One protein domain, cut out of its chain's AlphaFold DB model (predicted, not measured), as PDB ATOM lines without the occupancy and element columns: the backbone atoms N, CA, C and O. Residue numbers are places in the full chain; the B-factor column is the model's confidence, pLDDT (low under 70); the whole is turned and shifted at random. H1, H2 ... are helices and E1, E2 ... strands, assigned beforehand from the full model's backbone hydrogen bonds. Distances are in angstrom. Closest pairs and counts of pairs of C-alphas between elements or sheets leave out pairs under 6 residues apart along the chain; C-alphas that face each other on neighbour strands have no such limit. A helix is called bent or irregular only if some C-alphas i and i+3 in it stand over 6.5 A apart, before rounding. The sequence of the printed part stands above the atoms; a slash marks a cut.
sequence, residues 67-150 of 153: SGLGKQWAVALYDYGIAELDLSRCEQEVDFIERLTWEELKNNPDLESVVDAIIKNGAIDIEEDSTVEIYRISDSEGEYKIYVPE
ATOM      1  N   SER A  67     119.280  83.856 162.591       68.44
ATOM      2  CA  SER A  67     118.616  84.955 163.322       68.44
ATOM      3  C   SER A  67     117.343  85.506 162.657       68.44
ATOM      4  O   SER A  67     116.558  86.205 163.294       68.44
ATOM      5  N   GLY A  68     117.124  85.224 161.372       71.12
ATOM      6  CA  GLY A  68     115.937  85.619 160.612       71.12
ATOM      7  C   GLY A  68     114.799  84.596 160.633       71.12
ATOM      8  O   GLY A  68     113.729  84.909 160.119       71.12
ATOM      9  N   LEU A  69     114.998  83.409 161.220       79.69
ATOM     10  CA  LEU A  69     113.972  82.359 161.303       79.69
ATOM     11  C   LEU A  69     112.832  82.695 162.276       79.69
ATOM     12  O   LEU A  69     111.824  81.997 162.298       79.69
ATOM     13  N   GLY A  70     112.970  83.751 163.084       79.25
ATOM     14  CA  GLY A  70     111.993  84.076 164.130       79.25
ATOM     15  C   GLY A  70     111.973  83.048 165.266       79.25
ATOM     16  O   GLY A  70     110.997  82.980 166.004       79.25
ATOM     17  N   LYS A  71     113.046  82.260 165.378       85.75
ATOM     18  CA  LYS A  71     113.276  81.219 166.376       85.75
ATOM     19  C   LYS A  71     114.575  81.531 167.108       85.75
ATOM     20  O   LYS A  71     115.522  82.025 166.493       85.75
ATOM     21  N   GLN A  72     114.599  81.301 168.409       87.94
ATOM     22  CA  GLN A  72     115.755  81.463 169.281       87.94
ATOM     23  C   GLN A  72     116.495  80.134 169.465       87.94
ATOM     24  O   GLN A  72     117.719  80.176 169.541       87.94
ATOM     25  N   TRP A  73     115.825  78.980 169.456       90.50
ATOM     26  CA  TRP A  73     116.492  77.683 169.638       90.50
ATOM     27  C   TRP A  73     116.332  76.718 168.465       90.50
ATOM     28  O   TRP A  73     115.322  76.690 167.763       90.50
ATOM     29  N   ALA A  74     117.356  75.887 168.279       92.81
ATOM     30  CA  ALA A  74     117.369  74.758 167.360       92.81
ATOM     31  C   ALA A  74     118.254  73.629 167.894       92.81
ATOM     32  O   ALA A  74     119.082  73.831 168.784       92.81
ATOM     33  N   VAL A  75     118.133  72.449 167.297       94.50
ATOM     34  CA  VAL A  75     119.088  71.355 167.481       94.50
ATOM     35  C   VAL A  75     120.022  71.303 166.278       94.50
ATOM     36  O   VAL A  75     119.565  71.118 165.156       94.50
ATOM     37  N   ALA A  76     121.324  71.455 166.492       93.19
ATOM     38  CA  ALA A  76     122.357  71.327 165.472       93.19
ATOM     39  C   ALA A  76     122.940  69.910 165.462       93.19
ATOM     40  O   ALA A  76     123.379  69.413 166.497       93.19
ATOM     41  N   LEU A  77     122.974  69.285 164.286       93.25
ATOM     42  CA  LEU A  77     123.564  67.972 164.044       93.25
ATOM     43  C   LEU A  77     124.817  68.122 163.180       93.25
ATOM     44  O   LEU A  77     124.726  68.386 161.978       93.25
ATOM     45  N   TYR A  78     125.967  67.926 163.814       89.12
ATOM     46  CA  TYR A  78     127.298  67.916 163.217       89.12
ATOM     47  C   TYR A  78     127.746  66.483 162.916       89.12
ATOM     48  O   TYR A  78     127.276  65.529 163.537       89.12
ATOM     49  N   ASP A  79     128.763  66.334 162.066       85.62
ATOM     50  CA  ASP A  79     129.402  65.036 161.787       85.62
ATOM     51  C   ASP A  79     129.943  64.338 163.050       85.62
ATOM     52  O   ASP A  79     130.094  63.117 163.086       85.62
ATOM     53  N   TYR A  80     130.255  65.111 164.094       85.00
ATOM     54  CA  TYR A  80     130.848  64.632 165.343       85.00
ATOM     55  C   TYR A  80     129.888  64.643 166.543       85.00
ATOM     56  O   TYR A  80     130.311  64.311 167.653       85.00
ATOM     57  N   GLY A  81     128.617  65.015 166.361       89.25
ATOM     58  CA  GLY A  81     127.638  64.996 167.448       89.25
ATOM     59  C   GLY A  81     126.506  66.002 167.301       89.25
ATOM     60  O   GLY A  81     126.292  66.586 166.244       89.25
ATOM     61  N   ILE A  82     125.774  66.204 168.395       91.94
ATOM     62  CA  ILE A  82     124.585  67.050 168.436       91.94
ATOM     63  C   ILE A  82     124.703  68.103 169.537       91.94
ATOM     64  O   ILE A  82     125.252  67.828 170.608       91.94
ATOM     65  N   ALA A  83     124.192  69.304 169.283       91.12
ATOM     66  CA  ALA A  83     124.165  70.388 170.256       91.12
ATOM     67  C   ALA A  83     122.887  71.216 170.131       91.12
ATOM     68  O   ALA A  83     122.276  71.293 169.070       91.12
ATOM     69  N   GLU A  84     122.505  71.874 171.217       89.88
ATOM     70  CA  GLU A  84     121.519  72.947 171.165       89.88
ATOM     71  C   GLU A  84     122.181  74.223 170.635       89.88
ATOM     72  O   GLU A  84     123.308  74.556 171.016       89.88
ATOM     73  N   LEU A  85     121.485  74.929 169.749       88.94
ATOM     74  CA  LEU A  85     121.972  76.128 169.083       88.94
ATOM     75  C   LEU A  85     121.067  77.321 169.402       88.94
ATOM     76  O   LEU A  85     119.874  77.294 169.110       88.94
ATOM     77  N   ASP A  86     121.665  78.384 169.946       89.31
ATOM     78  CA  ASP A  86     121.028  79.695 170.126       89.31
ATOM     79  C   ASP A  86     121.052  80.462 168.791       89.31
ATOM     80  O   ASP A  86     122.033  81.127 168.435       89.31
ATOM     81  N   LEU A  87     119.963  80.354 168.029       87.62
ATOM     82  CA  LEU A  87     119.759  81.016 166.743       87.62
ATOM     83  C   LEU A  87     119.755  82.546 166.857       87.62
ATOM     84  O   LEU A  87     120.105  83.218 165.885       87.62
ATOM     85  N   SER A  88     119.443  83.115 168.029       82.50
ATOM     86  CA  SER A  88     119.491  84.573 168.227       82.50
ATOM     87  C   SER A  88     120.910  85.136 168.077       82.50
ATOM     88  O   SER A  88     121.096  86.315 167.767       82.50
ATOM     89  N   ARG A  89     121.919  84.274 168.242       83.00
ATOM     90  CA  ARG A  89     123.346  84.584 168.078       83.00
ATOM     91  C   ARG A  89     123.923  84.070 166.764       83.00
ATOM     92  O   ARG A  89     125.105  84.278 166.502       83.00
ATOM     93  N   CYS A  90     123.119  83.387 165.957       83.38
ATOM     94  CA  CYS A  90     123.567  82.788 164.716       83.38
ATOM     95  C   CYS A  90     123.416  83.797 163.564       83.38
ATOM     96  O   CYS A  90     122.321  84.225 163.176       83.38
ATOM     97  N   GLU A  91     124.562  84.216 163.032       82.25
ATOM     98  CA  GLU A  91     124.657  85.188 161.938       82.25
ATOM     99  C   GLU A  91     124.732  84.518 160.558       82.25
ATOM    100  O   GLU A  91     124.643  85.206 159.534       82.25
ATOM    101  N   GLN A  92     124.882  83.192 160.540       84.00
ATOM    102  CA  GLN A  92     125.031  82.361 159.355       84.00
ATOM    103  C   GLN A  92     123.751  82.330 158.505       84.00
ATOM    104  O   GLN A  92     122.626  82.446 159.009       84.00
ATOM    105  N   GLU A  93     123.946  82.169 157.194       81.62
ATOM    106  CA  GLU A  93     122.865  81.849 156.261       81.62
ATOM    107  C   GLU A  93     122.373  80.421 156.522       81.62
ATOM    108  O   GLU A  93     123.154  79.525 156.847       81.62
ATOM    109  N   VAL A  94     121.057  80.246 156.423       85.62
ATOM    110  CA  VAL A  94     120.373  78.965 156.591       85.62
ATOM    111  C   VAL A  94     119.589  78.654 155.328       85.62
ATOM    112  O   VAL A  94     118.684  79.392 154.939       85.62
ATOM    113  N   ASP A  95     119.894  77.526 154.706       83.38
ATOM    114  CA  ASP A  95     119.161  77.054 153.539       83.38
ATOM    115  C   ASP A  95     118.105  76.050 153.976       83.38
ATOM    116  O   ASP A  95     118.417  75.030 154.584       83.38
ATOM    117  N   PHE A  96     116.839  76.323 153.668       84.69
ATOM    118  CA  PHE A  96     115.764  75.372 153.948       84.69
ATOM    119  C   PHE A  96     115.979  74.092 153.137       84.69
ATOM    120  O   PHE A  96     116.149  74.155 151.920       84.69
ATOM    121  N   ILE A  97     115.951  72.946 153.813       89.75
ATOM    122  CA  ILE A  97     116.062  71.627 153.191       89.75
ATOM    123  C   ILE A  97     114.663  71.058 152.988       89.75
ATOM    124  O   ILE A  97     114.244  70.816 151.859       89.75
ATOM    125  N   GLU A  98     113.952  70.843 154.091       90.75
ATOM    126  CA  GLU A  98     112.660  70.168 154.114       90.75
ATOM    127  C   GLU A  98     111.931  70.429 155.437       90.75
ATOM    128  O   GLU A  98     112.483  71.013 156.374       90.75
ATOM    129  N   ARG A  99     110.680  69.982 155.508       94.19
ATOM    130  CA  ARG A  99     109.864  69.980 156.720       94.19
ATOM    131  C   ARG A  99     109.374  68.561 156.950       94.19
ATOM    132  O   ARG A  99     108.851  67.959 156.016       94.19
ATOM    133  N   LEU A 100     109.514  68.080 158.179       95.12
ATOM    134  CA  LEU A 100     108.973  66.799 158.617       95.12
ATOM    135  C   LEU A 100     107.913  67.031 159.688       95.12
ATOM    136  O   LEU A 100     108.021  67.959 160.491       95.12
ATOM    137  N   THR A 101     106.902  66.175 159.713       96.00
ATOM    138  CA  THR A 101     106.045  66.003 160.887       96.00
ATOM    139  C   THR A 101     106.832  65.344 162.016       96.00
ATOM    140  O   THR A 101     107.847  64.669 161.804       96.00
ATOM    141  N   TRP A 102     106.360  65.519 163.242       94.50
ATOM    142  CA  TRP A 102     106.945  64.892 164.413       94.50
ATOM    143  C   TRP A 102     106.880  63.364 164.315       94.50
ATOM    144  O   TRP A 102     107.823  62.677 164.710       94.50
ATOM    145  N   GLU A 103     105.809  62.816 163.737       94.38
ATOM    146  CA  GLU A 103     105.712  61.388 163.422       94.38
ATOM    147  C   GLU A 103     106.797  60.923 162.435       94.38
ATOM    148  O   GLU A 103     107.490  59.939 162.707       94.38
ATOM    149  N   GLU A 104     106.997  61.636 161.323       95.94
ATOM    150  CA  GLU A 104     108.035  61.311 160.336       95.94
ATOM    151  C   GLU A 104     109.443  61.382 160.937       95.94
ATOM    152  O   GLU A 104     110.265  60.501 160.679       95.94
ATOM    153  N   LEU A 105     109.714  62.391 161.772       94.75
ATOM    154  CA  LEU A 105     111.006  62.548 162.438       94.75
ATOM    155  C   LEU A 105     111.289  61.380 163.396       94.75
ATOM    156  O   LEU A 105     112.370  60.797 163.341       94.75
ATOM    157  N   LYS A 106     110.310  60.998 164.233       94.50
ATOM    158  CA  LYS A 106     110.419  59.862 165.171       94.50
ATOM    159  C   LYS A 106     110.646  58.526 164.467       94.50
ATOM    160  O   LYS A 106     111.324  57.656 165.005       94.50
ATOM    161  N   ASN A 107     110.067  58.354 163.282       95.31
ATOM    162  CA  ASN A 107     110.184  57.120 162.510       95.31
ATOM    163  C   ASN A 107     111.488  57.031 161.697       95.31
ATOM    164  O   ASN A 107     111.729  56.010 161.049       95.31
ATOM    165  N   ASN A 108     112.336  58.066 161.723       94.25
ATOM    166  CA  ASN A 108     113.621  58.068 161.039       94.25
ATOM    167  C   ASN A 108     114.753  57.582 161.974       94.25
ATOM    168  O   ASN A 108     115.155  58.323 162.874       94.25
ATOM    169  N   PRO A 109     115.318  56.376 161.756       91.81
ATOM    170  CA  PRO A 109     116.343  55.813 162.638       91.81
ATOM    171  C   PRO A 109     117.650  56.618 162.646       91.81
ATOM    172  O   PRO A 109     118.369  56.594 163.640       91.81
ATOM    173  N   ASP A 110     117.948  57.373 161.586       91.12
ATOM    174  CA  ASP A 110     119.159  58.200 161.522       91.12
ATOM    175  C   ASP A 110     119.039  59.481 162.373       91.12
ATOM    176  O   ASP A 110     120.030  60.178 162.600       91.12
ATOM    177  N   LEU A 111     117.832  59.802 162.855       93.25
ATOM    178  CA  LEU A 111     117.515  61.031 163.588       93.25
ATOM    179  C   LEU A 111     117.127  60.786 165.052       93.25
ATOM    180  O   LEU A 111     116.718  61.728 165.730       93.25
ATOM    181  N   GLU A 112     117.311  59.568 165.571       93.12
ATOM    182  CA  GLU A 112     116.992  59.211 166.964       93.12
ATOM    183  C   GLU A 112     117.647  60.177 167.968       93.12
ATOM    184  O   GLU A 112     116.992  60.702 168.864       93.12
ATOM    185  N   SER A 113     118.917  60.531 167.745       92.56
ATOM    186  CA  SER A 113     119.641  61.485 168.599       92.56
ATOM    187  C   SER A 113     119.063  62.908 168.566       92.56
ATOM    188  O   SER A 113     119.124  63.623 169.569       92.56
ATOM    189  N   VAL A 114     118.483  63.323 167.434       93.88
ATOM    190  CA  VAL A 114     117.801  64.617 167.282       93.88
ATOM    191  C   VAL A 114     116.481  64.606 168.035       93.88
ATOM    192  O   VAL A 114     116.194  65.544 168.776       93.88
ATOM    193  N   VAL A 115     115.708  63.530 167.891       93.31
ATOM    194  CA  VAL A 115     114.444  63.325 168.609       93.31
ATOM    195  C   VAL A 115     114.681  63.372 170.119       93.31
ATOM    196  O   VAL A 115     114.002  64.124 170.818       93.31
ATOM    197  N   ASP A 116     115.695  62.662 170.612       91.75
ATOM    198  CA  ASP A 116     116.072  62.668 172.028       91.75
ATOM    199  C   ASP A 116     116.446  64.068 172.527       91.75
ATOM    200  O   ASP A 116     116.017  64.485 173.608       91.75
ATOM    201  N   ALA A 117     117.226  64.818 171.743       91.69
ATOM    202  CA  ALA A 117     117.594  66.191 172.081       91.69
ATOM    203  C   ALA A 117     116.366  67.113 172.144       91.69
ATOM    204  O   ALA A 117     116.266  67.933 173.060       91.69
ATOM    205  N   ILE A 118     115.410  66.941 171.225       91.12
ATOM    206  CA  ILE A 118     114.164  67.713 171.211       91.12
ATOM    207  C   ILE A 118     113.283  67.371 172.423       91.12
ATOM    208  O   ILE A 118     112.772  68.256 173.109       91.12
ATOM    209  N   ILE A 119     113.136  66.090 172.758       88.81
ATOM    210  CA  ILE A 119     112.329  65.663 173.911       88.81
ATOM    211  C   ILE A 119     112.945  66.159 175.225       88.81
ATOM    212  O   ILE A 119     112.236  66.619 176.123       88.81
ATOM    213  N   LYS A 120     114.278  66.108 175.342       86.06
ATOM    214  CA  LYS A 120     114.995  66.517 176.556       86.06
ATOM    215  C   LYS A 120     114.772  67.987 176.919       86.06
ATOM    216  O   LYS A 120     114.831  68.315 178.104       86.06
ATOM    217  N   ASN A 121     114.469  68.846 175.945       77.12
ATOM    218  CA  ASN A 121     114.208  70.269 176.166       77.12
ATOM    219  C   ASN A 121     112.756  70.595 176.578       77.12
ATOM    220  O   ASN A 121     112.313  71.735 176.487       77.12
ATOM    221  N   GLY A 122     112.029  69.609 177.117       63.66
ATOM    222  CA  GLY A 122     110.853  69.860 177.955       63.66
ATOM    223  C   GLY A 122     109.532  70.005 177.206       63.66
ATOM    224  O   GLY A 122     108.582  70.550 177.766       63.66
ATOM    225  N   ALA A 123     109.445  69.511 175.972       63.03
ATOM    226  CA  ALA A 123     108.177  69.471 175.262       63.03
ATOM    227  C   ALA A 123     107.247  68.427 175.904       63.03
ATOM    228  O   ALA A 123     107.498  67.222 175.852       63.03
ATOM    229  N   ILE A 124     106.189  68.908 176.553       59.84
ATOM    230  CA  ILE A 124     105.108  68.094 177.108       59.84
ATOM    231  C   ILE A 124     103.942  68.243 176.125       59.84
ATOM    232  O   ILE A 124     103.536  69.368 175.857       59.84
ATOM    233  N   ASP A 125     103.451  67.125 175.585       72.50
ATOM    234  CA  ASP A 125     102.332  67.047 174.627       72.50
ATOM    235  C   ASP A 125     102.585  67.688 173.243       72.50
ATOM    236  O   ASP A 125     101.967  68.683 172.875       72.50
ATOM    237  N   ILE A 126     103.473  67.079 172.442       84.75
ATOM    238  CA  ILE A 126     103.640  67.403 171.010       84.75
ATOM    239  C   ILE A 126     102.644  66.574 170.185       84.75
ATOM    240  O   ILE A 126     102.631  65.343 170.300       84.75
ATOM    241  N   GLU A 127     101.845  67.226 169.338       87.31
ATOM    242  CA  GLU A 127     100.931  66.549 168.408       87.31
ATOM    243  C   GLU A 127     101.725  65.837 167.294       87.31
ATOM    244  O   GLU A 127     102.819  66.252 166.913       87.31
ATOM    245  N   GLU A 128     101.221  64.719 166.769       86.38
ATOM    246  CA  GLU A 128     101.963  63.927 165.769       86.38
ATOM    247  C   GLU A 128     102.184  64.679 164.449       86.38
ATOM    248  O   GLU A 128     103.201  64.473 163.782       86.38
ATOM    249  N   ASP A 129     101.271  65.589 164.116       89.12
ATOM    250  CA  ASP A 129     101.319  66.478 162.960       89.12
ATOM    251  C   ASP A 129     102.089  67.782 163.218       89.12
ATOM    252  O   ASP A 129     102.305  68.543 162.270       89.12
ATOM    253  N   SER A 130     102.561  68.018 164.449       92.19
ATOM    254  CA  SER A 130     103.450  69.144 164.738       92.19
ATOM    255  C   SER A 130     104.717  69.049 163.890       92.19
ATOM    256  O   SER A 130     105.230  67.956 163.647       92.19
ATOM    257  N   THR A 131     105.250  70.180 163.429       93.50
ATOM    258  CA  THR A 131     106.311  70.180 162.407       93.50
ATOM    259  C   THR A 131     107.693  70.601 162.905       93.50
ATOM    260  O   THR A 131     107.852  71.414 163.817       93.50
ATOM    261  N   VAL A 132     108.724  70.037 162.273       95.25
ATOM    262  CA  VAL A 132     110.133  70.400 162.455       95.25
ATOM    263  C   VAL A 132     110.703  70.797 161.100       95.25
ATOM    264  O   VAL A 132     110.739  70.001 160.158       95.25
ATOM    265  N   GLU A 133     111.148  72.046 160.994       94.31
ATOM    266  CA  GLU A 133     111.805  72.550 159.792       94.31
ATOM    267  C   GLU A 133     113.305  72.272 159.860       94.31
ATOM    268  O   GLU A 133     113.956  72.493 160.882       94.31
ATOM    269  N   ILE A 134     113.858  71.773 158.758       95.00
ATOM    270  CA  ILE A 134     115.262  71.391 158.661       95.00
ATOM    271  C   ILE A 134     115.968  72.375 157.743       95.00
ATOM    272  O   ILE A 134     115.555  72.592 156.599       95.00
ATOM    273  N   TYR A 135     117.075  72.926 158.227       92.88
ATOM    274  CA  TYR A 135     117.926  73.820 157.457       92.88
ATOM    275  C   TYR A 135     119.358  73.315 157.411       92.88
ATOM    276  O   TYR A 135     119.810  72.571 158.280       92.88
ATOM    277  N   ARG A 136     120.085  73.759 156.394       92.62
ATOM    278  CA  ARG A 136     121.530  73.624 156.278       92.62
ATOM    279  C   ARG A 136     122.187  74.926 156.702       92.62
ATOM    280  O   ARG A 136     121.775  75.982 156.235       92.62
ATOM    281  N   ILE A 137     123.220  74.832 157.526       90.00
ATOM    282  CA  ILE A 137     124.175  75.911 157.763       90.00
ATOM    283  C   ILE A 137     125.502  75.504 157.139       90.00
ATOM    284  O   ILE A 137     125.950  74.377 157.338       90.00
ATOM    285  N   SER A 138     126.131  76.437 156.428       85.94
ATOM    286  CA  SER A 138     127.503  76.302 155.940       85.94
ATOM    287  C   SER A 138     128.358  77.410 156.554       85.94
ATOM    288  O   SER A 138     128.077  78.597 156.370       85.94
ATOM    289  N   ASP A 139     129.404  77.037 157.288       80.06
ATOM    290  CA  ASP A 139     130.368  77.969 157.875       80.06
ATOM    291  C   ASP A 139     131.823  77.570 157.566       80.06
ATOM    292  O   ASP A 139     132.098  76.781 156.661       80.06
ATOM    293  N   SER A 140     132.787  78.190 158.253       76.62
ATOM    294  CA  SER A 140     134.211  77.898 158.051       76.62
ATOM    295  C   SER A 140     134.643  76.513 158.538       76.62
ATOM    296  O   SER A 140     135.718  76.060 158.148       76.62
ATOM    297  N   GLU A 141     133.862  75.875 159.410       74.62
ATOM    298  CA  GLU A 141     134.153  74.567 160.000       74.62
ATOM    299  C   GLU A 141     133.465  73.421 159.247       74.62
ATOM    300  O   GLU A 141     133.948  72.290 159.299       74.62
ATOM    301  N   GLY A 142     132.405  73.703 158.484       82.69
ATOM    302  CA  GLY A 142     131.783  72.735 157.584       82.69
ATOM    303  C   GLY A 142     130.324  73.044 157.268       82.69
ATOM    304  O   GLY A 142     129.843  74.159 157.472       82.69
ATOM    305  N   GLU A 143     129.615  72.036 156.758       90.00
ATOM    306  CA  GLU A 143     128.158  72.078 156.626       90.00
ATOM    307  C   GLU A 143     127.528  71.202 157.705       90.00
ATOM    308  O   GLU A 143     127.951  70.066 157.912       90.00
ATOM    309  N   TYR A 144     126.494  71.705 158.368       92.75
ATOM    310  CA  TYR A 144     125.716  70.939 159.336       92.75
ATOM    311  C   TYR A 144     124.232  71.254 159.199       92.75
ATOM    312  O   TYR A 144     123.831  72.253 158.592       92.75
ATOM    313  N   LYS A 145     123.394  70.365 159.732       95.25
ATOM    314  CA  LYS A 145     121.944  70.564 159.729       95.25
ATOM    315  C   LYS A 145     121.497  71.154 161.052       95.25
ATOM    316  O   LYS A 145     122.015  70.779 162.100       95.25
ATOM    317  N   ILE A 146     120.495  72.017 160.998       94.69
ATOM    318  CA  ILE A 146     119.737  72.430 162.173       94.69
ATOM    319  C   ILE A 146     118.284  71.990 162.028       94.69
ATOM    320  O   ILE A 146     117.720  72.018 160.935       94.69
ATOM    321  N   TYR A 147     117.701  71.584 163.144       95.69
ATOM    322  CA  TYR A 147     116.324  71.140 163.276       95.69
ATOM    323  C   TYR A 147     115.622  72.145 164.169       95.69
ATOM    324  O   TYR A 147     116.052  72.384 165.298       95.69
ATOM    325  N   VAL A 148     114.580  72.764 163.630       93.81
ATOM    326  CA  VAL A 148     113.883  73.893 164.235       93.81
ATOM    327  C   VAL A 148     112.436  73.469 164.479       93.81
ATOM    328  O   VAL A 148     111.621  73.513 163.554       93.81
ATOM    329  N   PRO A 149     112.110  72.987 165.690       93.56
ATOM    330  CA  PRO A 149     110.745  72.612 166.029       93.56
ATOM    331  C   PRO A 149     109.836  73.837 166.064       93.56
ATOM    332  O   PRO A 149     110.195  74.873 166.625       93.56
ATOM    333  N   GLU A 150     108.633  73.730 165.505       90.12
ATOM    334  CA  GLU A 150     107.709  74.869 165.473       90.12
ATOM    335  C   GLU A 150     107.234  75.297 166.872       90.12
ATOM    336  O   GLU A 150     106.900  76.467 167.063       90.12
TER     337      GLU A 150
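This is residues 67 to 150 of the 153 residues of the protein "HTH cro/C1-type domain-containing protein" of Clostridium sp. CAG:58 (UniProt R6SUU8). One strongly twisted sheet of five antiparallel strands runs through the domain, with a single helix, H2, packed over one face where E1 and E2 lie, and a short helix, H1, at the end of E3. The link of residues 87 to 93 leads from one edge strand, E2, to the other, E3. The printed part has 84 residues, with named elements in the order E1, E2, E3, H1, H2, E4, E5; the sheet's order is E2, E1, E5, E4, E3, and the class is mixed, helices and strands. The whole is compact, with a radius of gyration of the C-alphas of 12.2 A, and rounded, with spans of 35 by 26 by 22 A.

E1, residues 73 to 78, and E2, residues 81 to 86, form a hairpin with N 76 and O 83 2.8 A apart. E3, residues 94 to 101, is apart from both and bends by 59 degrees at residue 97. H1, residues 102 to 106, only grazes the sheet. It touches H2, residues 109 to 120, only at the corner; the closest C-alphas, of Lys 106 and Val 115, are 6.3 A apart. H2 and the sheet form two layers, a helix on one face of a sheet, at a height over the sheet of 9.2 A. H2 lies over E1, slantwise to the strands at 34 degrees on the local plane; their closest C-alphas, of Val 75 and Val 114, are 6.9 A apart. E4, residues 131 to 138, is the antiparallel neighbour of E3, with N 97 and O 134 2.8 A apart. E5, residues 143 to 149, forms a hairpin with E4, with N 135 and O 146 2.9 A apart, and is antiparallel to E1, with N 75 and O 147 2.9 A apart. Every O i to N i+4 pair is within hydrogen-bond range in H1; in H2 6 of 8 are.

E1 begins at C-alpha 73, (116.492, 77.683, 169.638), and is 15.9 A long; E2 is 16.3 A. E3 is 19.8 A and H1 6.2 A. H2 is 17.6 A and irregular, with C-alphas 110 and 113 7.8 A apart. E4 is 23.0 A, and E5, 19.8 A, ends at C-alpha 149, (110.745, 72.612, 166.029).

The C-alphas of Asp 125 and Ser 140, the two farthest apart, are 37.5 A apart. The printed part has no cut, and no link is long. The mean pLDDT of the printed part is 87.8; residue 67 and residues 122 to 124 are under 70.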